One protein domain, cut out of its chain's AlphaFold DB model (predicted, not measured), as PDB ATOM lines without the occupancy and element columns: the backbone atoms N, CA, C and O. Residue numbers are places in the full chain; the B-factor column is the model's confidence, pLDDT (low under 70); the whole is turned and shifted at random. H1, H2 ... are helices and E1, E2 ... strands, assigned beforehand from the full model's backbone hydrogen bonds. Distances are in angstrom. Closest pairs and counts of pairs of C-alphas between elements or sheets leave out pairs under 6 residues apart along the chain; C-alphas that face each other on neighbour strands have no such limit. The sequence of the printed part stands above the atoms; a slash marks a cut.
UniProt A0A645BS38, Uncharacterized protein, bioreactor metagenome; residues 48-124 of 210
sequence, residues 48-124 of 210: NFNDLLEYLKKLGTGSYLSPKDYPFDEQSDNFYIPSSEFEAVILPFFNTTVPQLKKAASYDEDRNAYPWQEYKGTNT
ATOM      1  N   ASN A  48     180.020 133.594 175.995       96.69
ATOM      2  CA  ASN A  48     180.283 133.167 177.364       96.69
ATOM      3  C   ASN A  48     179.098 132.373 177.935       96.69
ATOM      4  O   ASN A  48     178.063 132.936 178.299       96.69
ATOM      5  N   PHE A  49     179.249 131.052 178.048       97.50
ATOM      6  CA  PHE A  49     178.194 130.179 178.575       97.50
ATOM      7  C   PHE A  49     177.914 130.394 180.068       97.50
ATOM      8  O   PHE A  49     176.762 130.298 180.497       97.50
ATOM      9  N   ASN A  50     178.938 130.706 180.866       97.56
ATOM     10  CA  ASN A  50     178.816 130.891 182.315       97.56
ATOM     11  C   ASN A  50     177.894 132.074 182.642       97.56
ATOM     12  O   ASN A  50     177.085 132.002 183.569       97.56
ATOM     13  N   ASP A  51     177.954 133.131 181.830       96.69
ATOM     14  CA  ASP A  51     177.119 134.316 181.980       96.69
ATOM     15  C   ASP A  51     175.680 134.128 181.490       96.69
ATOM     16  O   ASP A  51     174.779 134.846 181.923       96.69
ATOM     17  N   LEU A  52     175.425 133.099 180.679       97.44
ATOM     18  CA  LEU A  52     174.079 132.728 180.236       97.44
ATOM     19  C   LEU A  52     173.336 131.819 181.213       97.44
ATOM     20  O   LEU A  52     172.106 131.753 181.164       97.44
ATOM     21  N   LEU A  53     174.055 131.138 182.106       97.56
ATOM     22  CA  LEU A  53     173.508 130.090 182.965       97.56
ATOM     23  C   LEU A  53     172.257 130.532 183.740       97.56
ATOM     24  O   LEU A  53     171.259 129.816 183.762       97.56
ATOM     25  N   GLU A  54     172.279 131.711 184.365       94.94
ATOM     26  CA  GLU A  54     171.153 132.197 185.176       94.94
ATOM     27  C   GLU A  54     169.898 132.482 184.340       94.94
ATOM     28  O   GLU A  54     168.778 132.186 184.769       94.94
ATOM     29  N   TYR A  55     170.089 133.005 183.128       96.62
ATOM     30  CA  TYR A  55     169.010 133.323 182.200       96.62
ATOM     31  C   TYR A  55     168.391 132.043 181.644       96.62
ATOM     32  O   TYR A  55     167.169 131.888 181.652       96.62
ATOM     33  N   LEU A  56     169.231 131.093 181.230       97.62
ATOM     34  CA  LEU A  56     168.790 129.828 180.651       97.62
ATOM     35  C   LEU A  56     168.191 128.888 181.699       97.62
ATOM     36  O   LEU A  56     167.180 128.246 181.420       97.62
ATOM     37  N   LYS A  57     168.709 128.876 182.935       96.81
ATOM     38  CA  LYS A  57     168.083 128.137 184.043       96.81
ATOM     39  C   LYS A  57     166.680 128.668 184.314       96.81
ATOM     40  O   LYS A  57     165.738 127.878 184.425       96.81
ATOM     41  N   LYS A  58     166.519 129.994 184.370       96.12
ATOM     42  CA  LYS A  58     165.210 130.620 184.561       96.12
ATOM     43  C   LYS A  58     164.270 130.323 183.397       96.12
ATOM     44  O   LYS A  58     163.104 130.026 183.640       96.12
ATOM     45  N   LEU A  59     164.756 130.383 182.160       95.94
ATOM     46  CA  LEU A  59     163.961 130.076 180.975       95.94
ATOM     47  C   LEU A  59     163.503 128.609 180.955       95.94
ATOM     48  O   LEU A  59     162.321 128.351 180.758       95.94
ATOM     49  N   GLY A  60     164.412 127.662 181.191       93.38
ATOM     50  CA  GLY A  60     164.120 126.230 181.096       93.38
ATOM     51  C   GLY A  60     163.342 125.658 182.285       93.38
ATOM     52  O   GLY A  60     162.559 124.729 182.115       93.38
ATOM     53  N   THR A  61     163.532 126.200 183.494       92.94
ATOM     54  CA  THR A  61     162.968 125.622 184.735       92.94
ATOM     55  C   THR A  61     162.048 126.562 185.514       92.94
ATOM     56  O   THR A  61     161.429 126.149 186.494       92.94
ATOM     57  N   GLY A  62     161.997 127.847 185.154       93.62
ATOM     58  CA  GLY A  62     161.319 128.890 185.933       93.62
ATOM     59  C   GLY A  62     162.019 129.272 187.245       93.62
ATOM     60  O   GLY A  62     161.545 130.169 187.944       93.62
ATOM     61  N   SER A  63     163.135 128.621 187.590       92.62
ATOM     62  CA  SER A  63     163.838 128.789 188.864       92.62
ATOM     63  C   SER A  63     165.097 129.643 188.722       92.62
ATOM     64  O   SER A  63     165.785 129.601 187.705       92.62
ATOM     65  N   TYR A  64     165.420 130.402 189.767       91.75
ATOM     66  CA  TYR A  64     166.636 131.215 189.833       91.75
ATOM     67  C   TYR A  64     167.808 130.411 190.403       91.75
ATOM     68  O   TYR A  64     167.607 129.487 191.193       91.75
ATOM     69  N   LEU A  65     169.036 130.788 190.037       92.88
ATOM     70  CA  LEU A  65     170.216 130.388 190.803       92.88
ATOM     71  C   LEU A  65     170.214 131.098 192.155       92.88
ATOM     72  O   LEU A  65     169.863 132.276 192.241       92.88
ATOM     73  N   SER A  66     170.631 130.390 193.202       92.38
ATOM     74  CA  SER A  66     170.900 130.996 194.499       92.38
ATOM     75  C   SER A  66     172.349 130.719 194.895       92.38
ATOM     76  O   SER A  66     172.716 129.554 195.011       92.38
ATOM     77  N   PRO A  67     173.173 131.752 195.153       91.50
ATOM     78  CA  PRO A  67     174.569 131.555 195.546       91.50
ATOM     79  C   PRO A  67     174.756 130.661 196.779       91.50
ATOM     80  O   PRO A  67     175.733 129.932 196.883       91.50
ATOM     81  N   LYS A  68     173.782 130.666 197.695       93.56
ATOM     82  CA  LYS A  68     173.785 129.840 198.913       93.56
ATOM     83  C   LYS A  68     173.774 128.327 198.644       93.56
ATOM     84  O   LYS A  68     174.064 127.563 199.560       93.56
ATOM     85  N   ASP A  69     173.374 127.911 197.442       95.12
ATOM     86  CA  ASP A  69     173.230 126.499 197.076       95.12
ATOM     87  C   ASP A  69     174.559 125.904 196.570       95.12
ATOM     88  O   ASP A  69     174.644 124.698 196.341       95.12
ATOM     89  N   TYR A  70     175.604 126.730 196.420       97.06
ATOM     90  CA  TYR A  70     176.868 126.348 195.796       97.06
ATOM     91  C   TYR A  70     178.075 126.686 196.679       97.06
ATOM     92  O   TYR A  70     178.061 127.693 197.394       97.06
ATOM     93  N   PRO A  71     179.146 125.873 196.636       96.94
ATOM     94  CA  PRO A  71     180.388 126.189 197.326       96.94
ATOM     95  C   PRO A  71     181.033 127.443 196.727       96.94
ATOM     96  O   PRO A  71     181.050 127.621 195.508       96.94
ATOM     97  N   PHE A  72     181.577 128.284 197.604       96.62
ATOM     98  CA  PHE A  72     182.258 129.530 197.266       96.62
ATOM     99  C   PHE A  72     183.763 129.404 197.515       96.62
ATOM    100  O   PHE A  72     184.175 128.883 198.553       96.62
ATOM    101  N   ASP A  73     184.569 129.898 196.578       95.62
ATOM    102  CA  ASP A  73     186.022 129.999 196.699       95.62
ATOM    103  C   ASP A  73     186.434 131.467 196.828       95.62
ATOM    104  O   ASP A  73     186.274 132.263 195.898       95.62
ATOM    105  N   GLU A  74     186.975 131.818 197.994       93.06
ATOM    106  CA  GLU A  74     187.403 133.181 198.314       93.06
ATOM    107  C   GLU A  74     188.568 133.664 197.440       93.06
ATOM    108  O   GLU A  74     188.699 134.869 197.227       93.06
ATOM    109  N   GLN A  75     189.417 132.762 196.930       90.69
ATOM    110  CA  GLN A  75     190.587 133.158 196.139       90.69
ATOM    111  C   GLN A  75     190.182 133.630 194.744       90.69
ATOM    112  O   GLN A  75     190.689 134.644 194.262       90.69
ATOM    113  N   SER A  76     189.257 132.908 194.111       89.81
ATOM    114  CA  SER A  76     188.759 133.241 192.775       89.81
ATOM    115  C   SER A  76     187.513 134.142 192.794       89.81
ATOM    116  O   SER A  76     187.114 134.640 191.747       89.81
ATOM    117  N   ASP A  77     186.887 134.359 193.962       92.00
ATOM    118  CA  ASP A  77     185.573 135.020 194.111       92.00
ATOM    119  C   ASP A  77     184.487 134.339 193.253       92.00
ATOM    120  O   ASP A  77     183.614 134.996 192.686       92.00
ATOM    121  N   ASN A  78     184.548 133.005 193.141       95.56
ATOM    122  CA  ASN A  78     183.643 132.207 192.306       95.56
ATOM    123  C   ASN A  78     182.823 131.237 193.160       95.56
ATOM    124  O   ASN A  78     183.329 130.619 194.098       95.56
ATOM    125  N   PHE A  79     181.565 131.049 192.779       97.19
ATOM    126  CA  PHE A  79     180.788 129.871 193.142       97.19
ATOM    127  C   PHE A  79     181.044 128.761 192.124       97.19
ATOM    128  O   PHE A  79     181.354 129.045 190.969       97.19
ATOM    129  N   TYR A  80     180.868 127.503 192.523       98.00
ATOM    130  CA  TYR A  80     181.064 126.363 191.627       98.00
ATOM    131  C   TYR A  80     179.770 125.582 191.422       98.00
ATOM    132  O   TYR A  80     179.230 124.974 192.346       98.00
ATOM    133  N   ILE A  81     179.289 125.597 190.182       98.31
ATOM    134  CA  ILE A  81     178.077 124.899 189.757       98.31
ATOM    135  C   ILE A  81     178.457 123.470 189.358       98.31
ATOM    136  O   ILE A  81     179.308 123.314 188.476       98.31
ATOM    137  N   PRO A  82     177.849 122.422 189.950       98.31
ATOM    138  CA  PRO A  82     178.129 121.040 189.578       98.31
ATOM    139  C   PRO A  82     177.983 120.824 188.074       98.31
ATOM    140  O   PRO A  82     177.021 121.301 187.465       98.31
ATOM    141  N   SER A  83     178.908 120.073 187.476       98.44
ATOM    142  CA  SER A  83     178.953 119.895 186.023       98.44
ATOM    143  C   SER A  83     177.650 119.367 185.438       98.44
ATOM    144  O   SER A  83     177.152 119.909 184.458       98.44
ATOM    145  N   SER A  84     177.035 118.393 186.112       97.94
ATOM    146  CA  SER A  84     175.744 117.830 185.722       97.94
ATOM    147  C   SER A  84     174.619 118.862 185.687       97.94
ATOM    148  O   SER A  84     173.720 118.746 184.865       97.94
ATOM    149  N   GLU A  85     174.638 119.853 186.582       98.00
ATOM    150  CA  GLU A  85     173.618 120.903 186.605       98.00
ATOM    151  C   GLU A  85     173.877 121.940 185.512       98.00
ATOM    152  O   GLU A  85     172.962 122.292 184.769       98.00
ATOM    153  N   PHE A  86     175.123 122.398 185.386       98.50
ATOM    154  CA  PHE A  86     175.511 123.367 184.367       98.50
ATOM    155  C   PHE A  86     175.235 122.833 182.955       98.50
ATOM    156  O   PHE A  86     174.552 123.472 182.156       98.50
ATOM    157  N   GLU A  87     175.707 121.621 182.664       98.50
ATOM    158  CA  GLU A  87     175.555 120.969 181.363       98.50
ATOM    159  C   GLU A  87     174.080 120.696 181.038       98.50
ATOM    160  O   GLU A  87     173.654 120.940 179.910       98.50
ATOM    161  N   ALA A  88     173.273 120.280 182.022       97.75
ATOM    162  CA  ALA A  88     171.836 120.071 181.835       97.75
ATOM    163  C   ALA A  88     171.066 121.366 181.532       97.75
ATOM    164  O   ALA A  88     170.006 121.303 180.912       97.75
ATOM    165  N   VAL A  89     171.578 122.528 181.952       98.00
ATOM    166  CA  VAL A  89     170.994 123.831 181.609       98.00
ATOM    167  C   VAL A  89     171.464 124.314 180.241       98.00
ATOM    168  O   VAL A  89     170.641 124.807 179.481       98.00
ATOM    169  N   ILE A  90     172.754 124.201 179.914       98.12
ATOM    170  CA  ILE A  90     173.315 124.810 178.697       98.12
ATOM    171  C   ILE A  90     173.063 123.963 177.445       98.12
ATOM    172  O   ILE A  90     172.619 124.496 176.428       98.12
ATOM    173  N   LEU A  91     173.322 122.652 177.499       97.50
ATOM    174  CA  LEU A  91     173.290 121.778 176.317       97.50
ATOM    175  C   LEU A  91     171.939 121.751 175.578       97.50
ATOM    176  O   LEU A  91     171.954 121.678 174.351       97.50
ATOM    177  N   PRO A  92     170.767 121.852 176.236       97.31
ATOM    178  CA  PRO A  92     169.499 121.915 175.511       97.31
ATOM    179  C   PRO A  92     169.366 123.128 174.580       97.31
ATOM    180  O   PRO A  92     168.676 123.034 173.570       97.31
ATOM    181  N   PHE A  93     170.036 124.247 174.885       98.00
ATOM    182  CA  PHE A  93     169.928 125.495 174.118       98.00
ATOM    183  C   PHE A  93     171.028 125.682 173.071       98.00
ATOM    184  O   PHE A  93     170.937 126.611 172.270       98.00
ATOM    185  N   PHE A  94     172.054 124.831 173.041       97.69
ATOM    186  CA  PHE A  94     173.171 124.958 172.107       97.69
ATOM    187  C   PHE A  94     173.552 123.604 171.531       97.69
ATOM    188  O   PHE A  94     173.734 122.634 172.261       97.69
ATOM    189  N   ASN A  95     173.743 123.548 170.214       96.19
ATOM    190  CA  ASN A  95     174.235 122.351 169.541       96.19
ATOM    191  C   ASN A  95     175.753 122.197 169.746       96.19
ATOM    192  O   ASN A  95     176.549 122.426 168.839       96.19
ATOM    193  N   THR A  96     176.147 121.860 170.972       95.12
ATOM    194  CA  THR A  96     177.537 121.657 171.389       95.12
ATOM    195  C   THR A  96     177.682 120.341 172.148       95.12
ATOM    196  O   THR A  96     176.703 119.733 172.585       95.12
ATOM    197  N   THR A  97     178.916 119.872 172.302       95.81
ATOM    198  CA  THR A  97     179.233 118.650 173.049       95.81
ATOM    199  C   THR A  97     179.781 118.980 174.437       95.81
ATOM    200  O   THR A  97     180.365 120.041 174.644       95.81
ATOM    201  N   VAL A  98     179.669 118.049 175.392       97.19
ATOM    202  CA  VAL A  98     180.271 118.210 176.732       97.19
ATOM    203  C   VAL A  98     181.767 118.568 176.657       97.19
ATOM    204  O   VAL A  98     182.166 119.516 177.327       97.19
ATOM    205  N   PRO A  99     182.615 117.909 175.837       96.50
ATOM    206  CA  PRO A  99     184.021 118.302 175.716       96.50
ATOM    207  C   PRO A  99     184.232 119.735 175.206       96.50
ATOM    208  O   PRO A  99     185.112 120.432 175.709       96.50
ATOM    209  N   GLN A 100     183.433 120.192 174.234       94.88
ATOM    210  CA  GLN A 100     183.504 121.573 173.742       94.88
ATOM    211  C   GLN A 100     183.063 122.567 174.817       94.88
ATOM    212  O   GLN A 100     183.750 123.559 175.049       94.88
ATOM    213  N   LEU A 101     181.971 122.269 175.525       96.12
ATOM    214  CA  LEU A 101     181.478 123.111 176.608       96.12
ATOM    215  C   LEU A 101     182.493 123.212 177.755       96.12
ATOM    216  O   LEU A 101     182.767 124.312 178.227       96.12
ATOM    217  N   LYS A 102     183.125 122.097 178.146       96.44
ATOM    218  CA  LYS A 102     184.193 122.084 179.159       96.44
ATOM    219  C   LYS A 102     185.357 122.996 178.790       96.44
ATOM    220  O   LYS A 102     185.846 123.738 179.639       96.44
ATOM    221  N   LYS A 103     185.759 122.973 177.515       93.31
ATOM    222  CA  LYS A 103     186.816 123.841 176.984       93.31
ATOM    223  C   LYS A 103     186.414 125.321 177.000       93.31
ATOM    224  O   LYS A 103     187.254 126.158 177.302       93.31
ATOM    225  N   ALA A 104     185.161 125.638 176.672       93.12
ATOM    226  CA  ALA A 104     184.688 127.018 176.546       93.12
ATOM    227  C   ALA A 104     184.308 127.676 177.887       93.12
ATOM    228  O   ALA A 104     184.389 128.892 178.024       93.12
ATOM    229  N   ALA A 105     183.890 126.890 178.883       95.75
ATOM    230  CA  ALA A 105     183.269 127.397 180.109       95.75
ATOM    231  C   ALA A 105     184.166 127.311 181.361       95.75
ATOM    232  O   ALA A 105     183.663 127.341 182.486       95.75
ATOM    233  N   SER A 106     185.489 127.201 181.176       95.19
ATOM    234  CA  SER A 106     186.480 127.118 182.263       95.19
ATOM    235  C   SER A 106     186.186 125.995 183.264       95.19
ATOM    236  O   SER A 106     186.183 126.213 184.474       95.19
ATOM    237  N   TYR A 107     185.891 124.797 182.755       97.56
ATOM    238  CA  TYR A 107     185.603 123.630 183.586       97.56
ATOM    239  C   TYR A 107     186.760 123.298 184.540       97.56
ATOM    240  O   TYR A 107     187.913 123.196 184.123       97.56
ATOM    241  N   ASP A 108     186.426 123.082 185.809       97.81
ATOM    242  CA  ASP A 108     187.346 122.662 186.860       97.81
ATOM    243  C   ASP A 108     187.250 121.140 187.046       97.81
ATOM    244  O   ASP A 108     186.226 120.616 187.505       97.81
ATOM    245  N   GLU A 109     188.309 120.420 186.660       97.44
ATOM    246  CA  GLU A 109     188.352 118.955 186.737       97.44
ATOM    247  C   GLU A 109     188.353 118.438 188.179       97.44
ATOM    248  O   GLU A 109     187.665 117.456 188.467       97.44
ATOM    249  N   ASP A 110     189.069 119.112 189.084       96.88
ATOM    250  CA  ASP A 110     189.229 118.701 190.482       96.88
ATOM    251  C   ASP A 110     187.909 118.838 191.251       96.88
ATOM    252  O   ASP A 110     187.548 117.981 192.063       96.88
ATOM    253  N   ARG A 111     187.161 119.911 190.972       96.94
ATOM    254  CA  ARG A 111     185.847 120.179 191.575       96.94
ATOM    255  C   ARG A 111     184.695 119.522 190.814       96.94
ATOM    256  O   ARG A 111     183.589 119.454 191.351       96.94
ATOM    257  N   ASN A 112     184.926 119.044 189.588       98.12
ATOM    258  CA  ASN A 112     183.890 118.580 188.658       98.12
ATOM    259  C   ASN A 112     182.749 119.611 188.517       98.12
ATOM    260  O   ASN A 112     181.563 119.307 188.691       98.12
ATOM    261  N   ALA A 113     183.122 120.861 188.245       98.44
ATOM    262  CA  ALA A 113     182.216 122.003 188.295       98.44
ATOM    263  C   ALA A 113     182.636 123.128 187.339       98.44
ATOM    264  O   ALA A 113     183.737 123.125 186.797       98.44
ATOM    265  N   TYR A 114     181.748 124.103 187.151       98.50
ATOM    266  CA  TYR A 114     181.999 125.314 186.370       98.50
ATOM    267  C   TYR A 114     181.944 126.544 187.284       98.50
ATOM    268  O   TYR A 114     181.040 126.624 188.125       98.50
ATOM    269  N   PRO A 115     182.869 127.510 187.141       97.69
ATOM    270  CA  PRO A 115     182.842 128.737 187.920       97.69
ATOM    271  C   PRO A 115     181.658 129.612 187.498       97.69
ATOM    272  O   PRO A 115     181.321 129.731 186.320       97.69
ATOM    273  N   TRP A 116     181.032 130.261 188.468       96.88
ATOM    274  CA  TRP A 116     179.948 131.210 188.260       96.88
ATOM    275  C   TRP A 116     180.058 132.349 189.271       96.88
ATOM    276  O   TRP A 116     180.398 132.140 190.436       96.88
ATOM    277  N   GLN A 117     179.730 133.562 188.835       94.50
ATOM    278  CA  GLN A 117     179.564 134.707 189.721       94.50
ATOM    279  C   GLN A 117     178.175 135.298 189.539       94.50
ATOM    280  O   GLN A 117     177.703 135.453 188.416       94.50
ATOM    281  N   GLU A 118     177.550 135.707 190.640       89.88
ATOM    282  CA  GLU A 118     176.315 136.484 190.588       89.88
ATOM    283  C   GLU A 118     176.543 137.813 189.853       89.88
ATOM    284  O   GLU A 118     177.612 138.421 189.943       89.88
ATOM    285  N   TYR A 119     175.529 138.286 189.124       87.31
ATOM    286  CA  TYR A 119     175.550 139.614 188.522       87.31
ATOM    287  C   TYR A 119     175.459 140.676 189.631       87.31
ATOM    288  O   TYR A 119     174.402 140.882 190.230       87.31
ATOM    289  N   LYS A 120     176.567 141.367 189.904       85.69
ATOM    290  CA  LYS A 120     176.704 142.374 190.966       85.69
ATOM    291  C   LYS A 120     177.353 143.647 190.428       85.69
ATOM    292  O   LYS A 120     177.999 143.661 189.388       85.69
ATOM    293  N   GLY A 121     177.202 144.753 191.158       79.44
ATOM    294  CA  GLY A 121     177.725 146.059 190.729       79.44
ATOM    295  C   GLY A 121     179.233 146.072 190.434       79.44
ATOM    296  O   GLY A 121     179.679 146.854 189.606       79.44
ATOM    297  N   THR A 122     180.007 145.188 191.070       81.62
ATOM    298  CA  THR A 122     181.468 145.104 190.910       81.62
ATOM    299  C   THR A 122     181.925 144.280 189.705       81.62
ATOM    300  O   THR A 122     183.107 144.317 189.372       81.62
ATOM    301  N   ASN A 123     181.027 143.542 189.043       84.94
ATOM    302  CA  ASN A 123     181.337 142.741 187.854       84.94
ATOM    303  C   ASN A 123     180.435 143.082 186.655       84.94
ATOM    304  O   ASN A 123     180.177 142.236 185.806       84.94
ATOM    305  N   THR A 124     179.982 144.337 186.570       84.06
ATOM    306  CA  THR A 124     179.222 144.855 185.428       84.06
ATOM    307  C   THR A 124     179.734 146.215 184.976       84.06
ATOM    308  O   THR A 124     180.261 146.995 185.765       84.06
TER     309      THR A 124
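What this domain is: This is residues 48 to 124 of the 210 residues of an uncharacterized protein of bioreactor metagenome (UniProt A0A645BS38). A small two-stranded antiparallel ribbon, E1 and E2, has the crossed helices H1 and H2 packed near E2, with short H3 farther out. The printed part has 77 residues, with three helices and two strands in the order H1, E1, H2, H3, E2; the class is mixed. It is compact, radius of gyration of the C-alphas 12.0 A, spanning 32 by 29 by 22 A.

Where its parts are: Find C-alpha 78 at (183.643, 132.207, 192.306); E1 runs to 82, 12.7 A. E2, residues 113 to 116, ends at (179.948, 131.210, 188.260). H1 is 49 to 61, 17.0 A; H2 is 83 to 93, 16.0 A; H3 is 98 to 104, 9.9 A.

How they stand to each other: Look between E1 and E2: N 79 and O 116 are 2.8 A apart, within hydrogen-bond range. H1 and H2 touch, about perpendicular at 77 degrees, closest C-alphas Lys 57 and Val 89, 5.7 A. H2 and H3 only just touch, with 3 pairs of C-alphas within 8 A, the closest Glu 87 and Val 98, 7.2 A. In H3 every O i to N i+4 pair is within hydrogen-bond range; H1 has 7 of 9, H2 5 of 7.

The domain as a whole: The printed part has no cut; the link from H1 to E1, residues 62 to 77, is long. No printed residue is under 70.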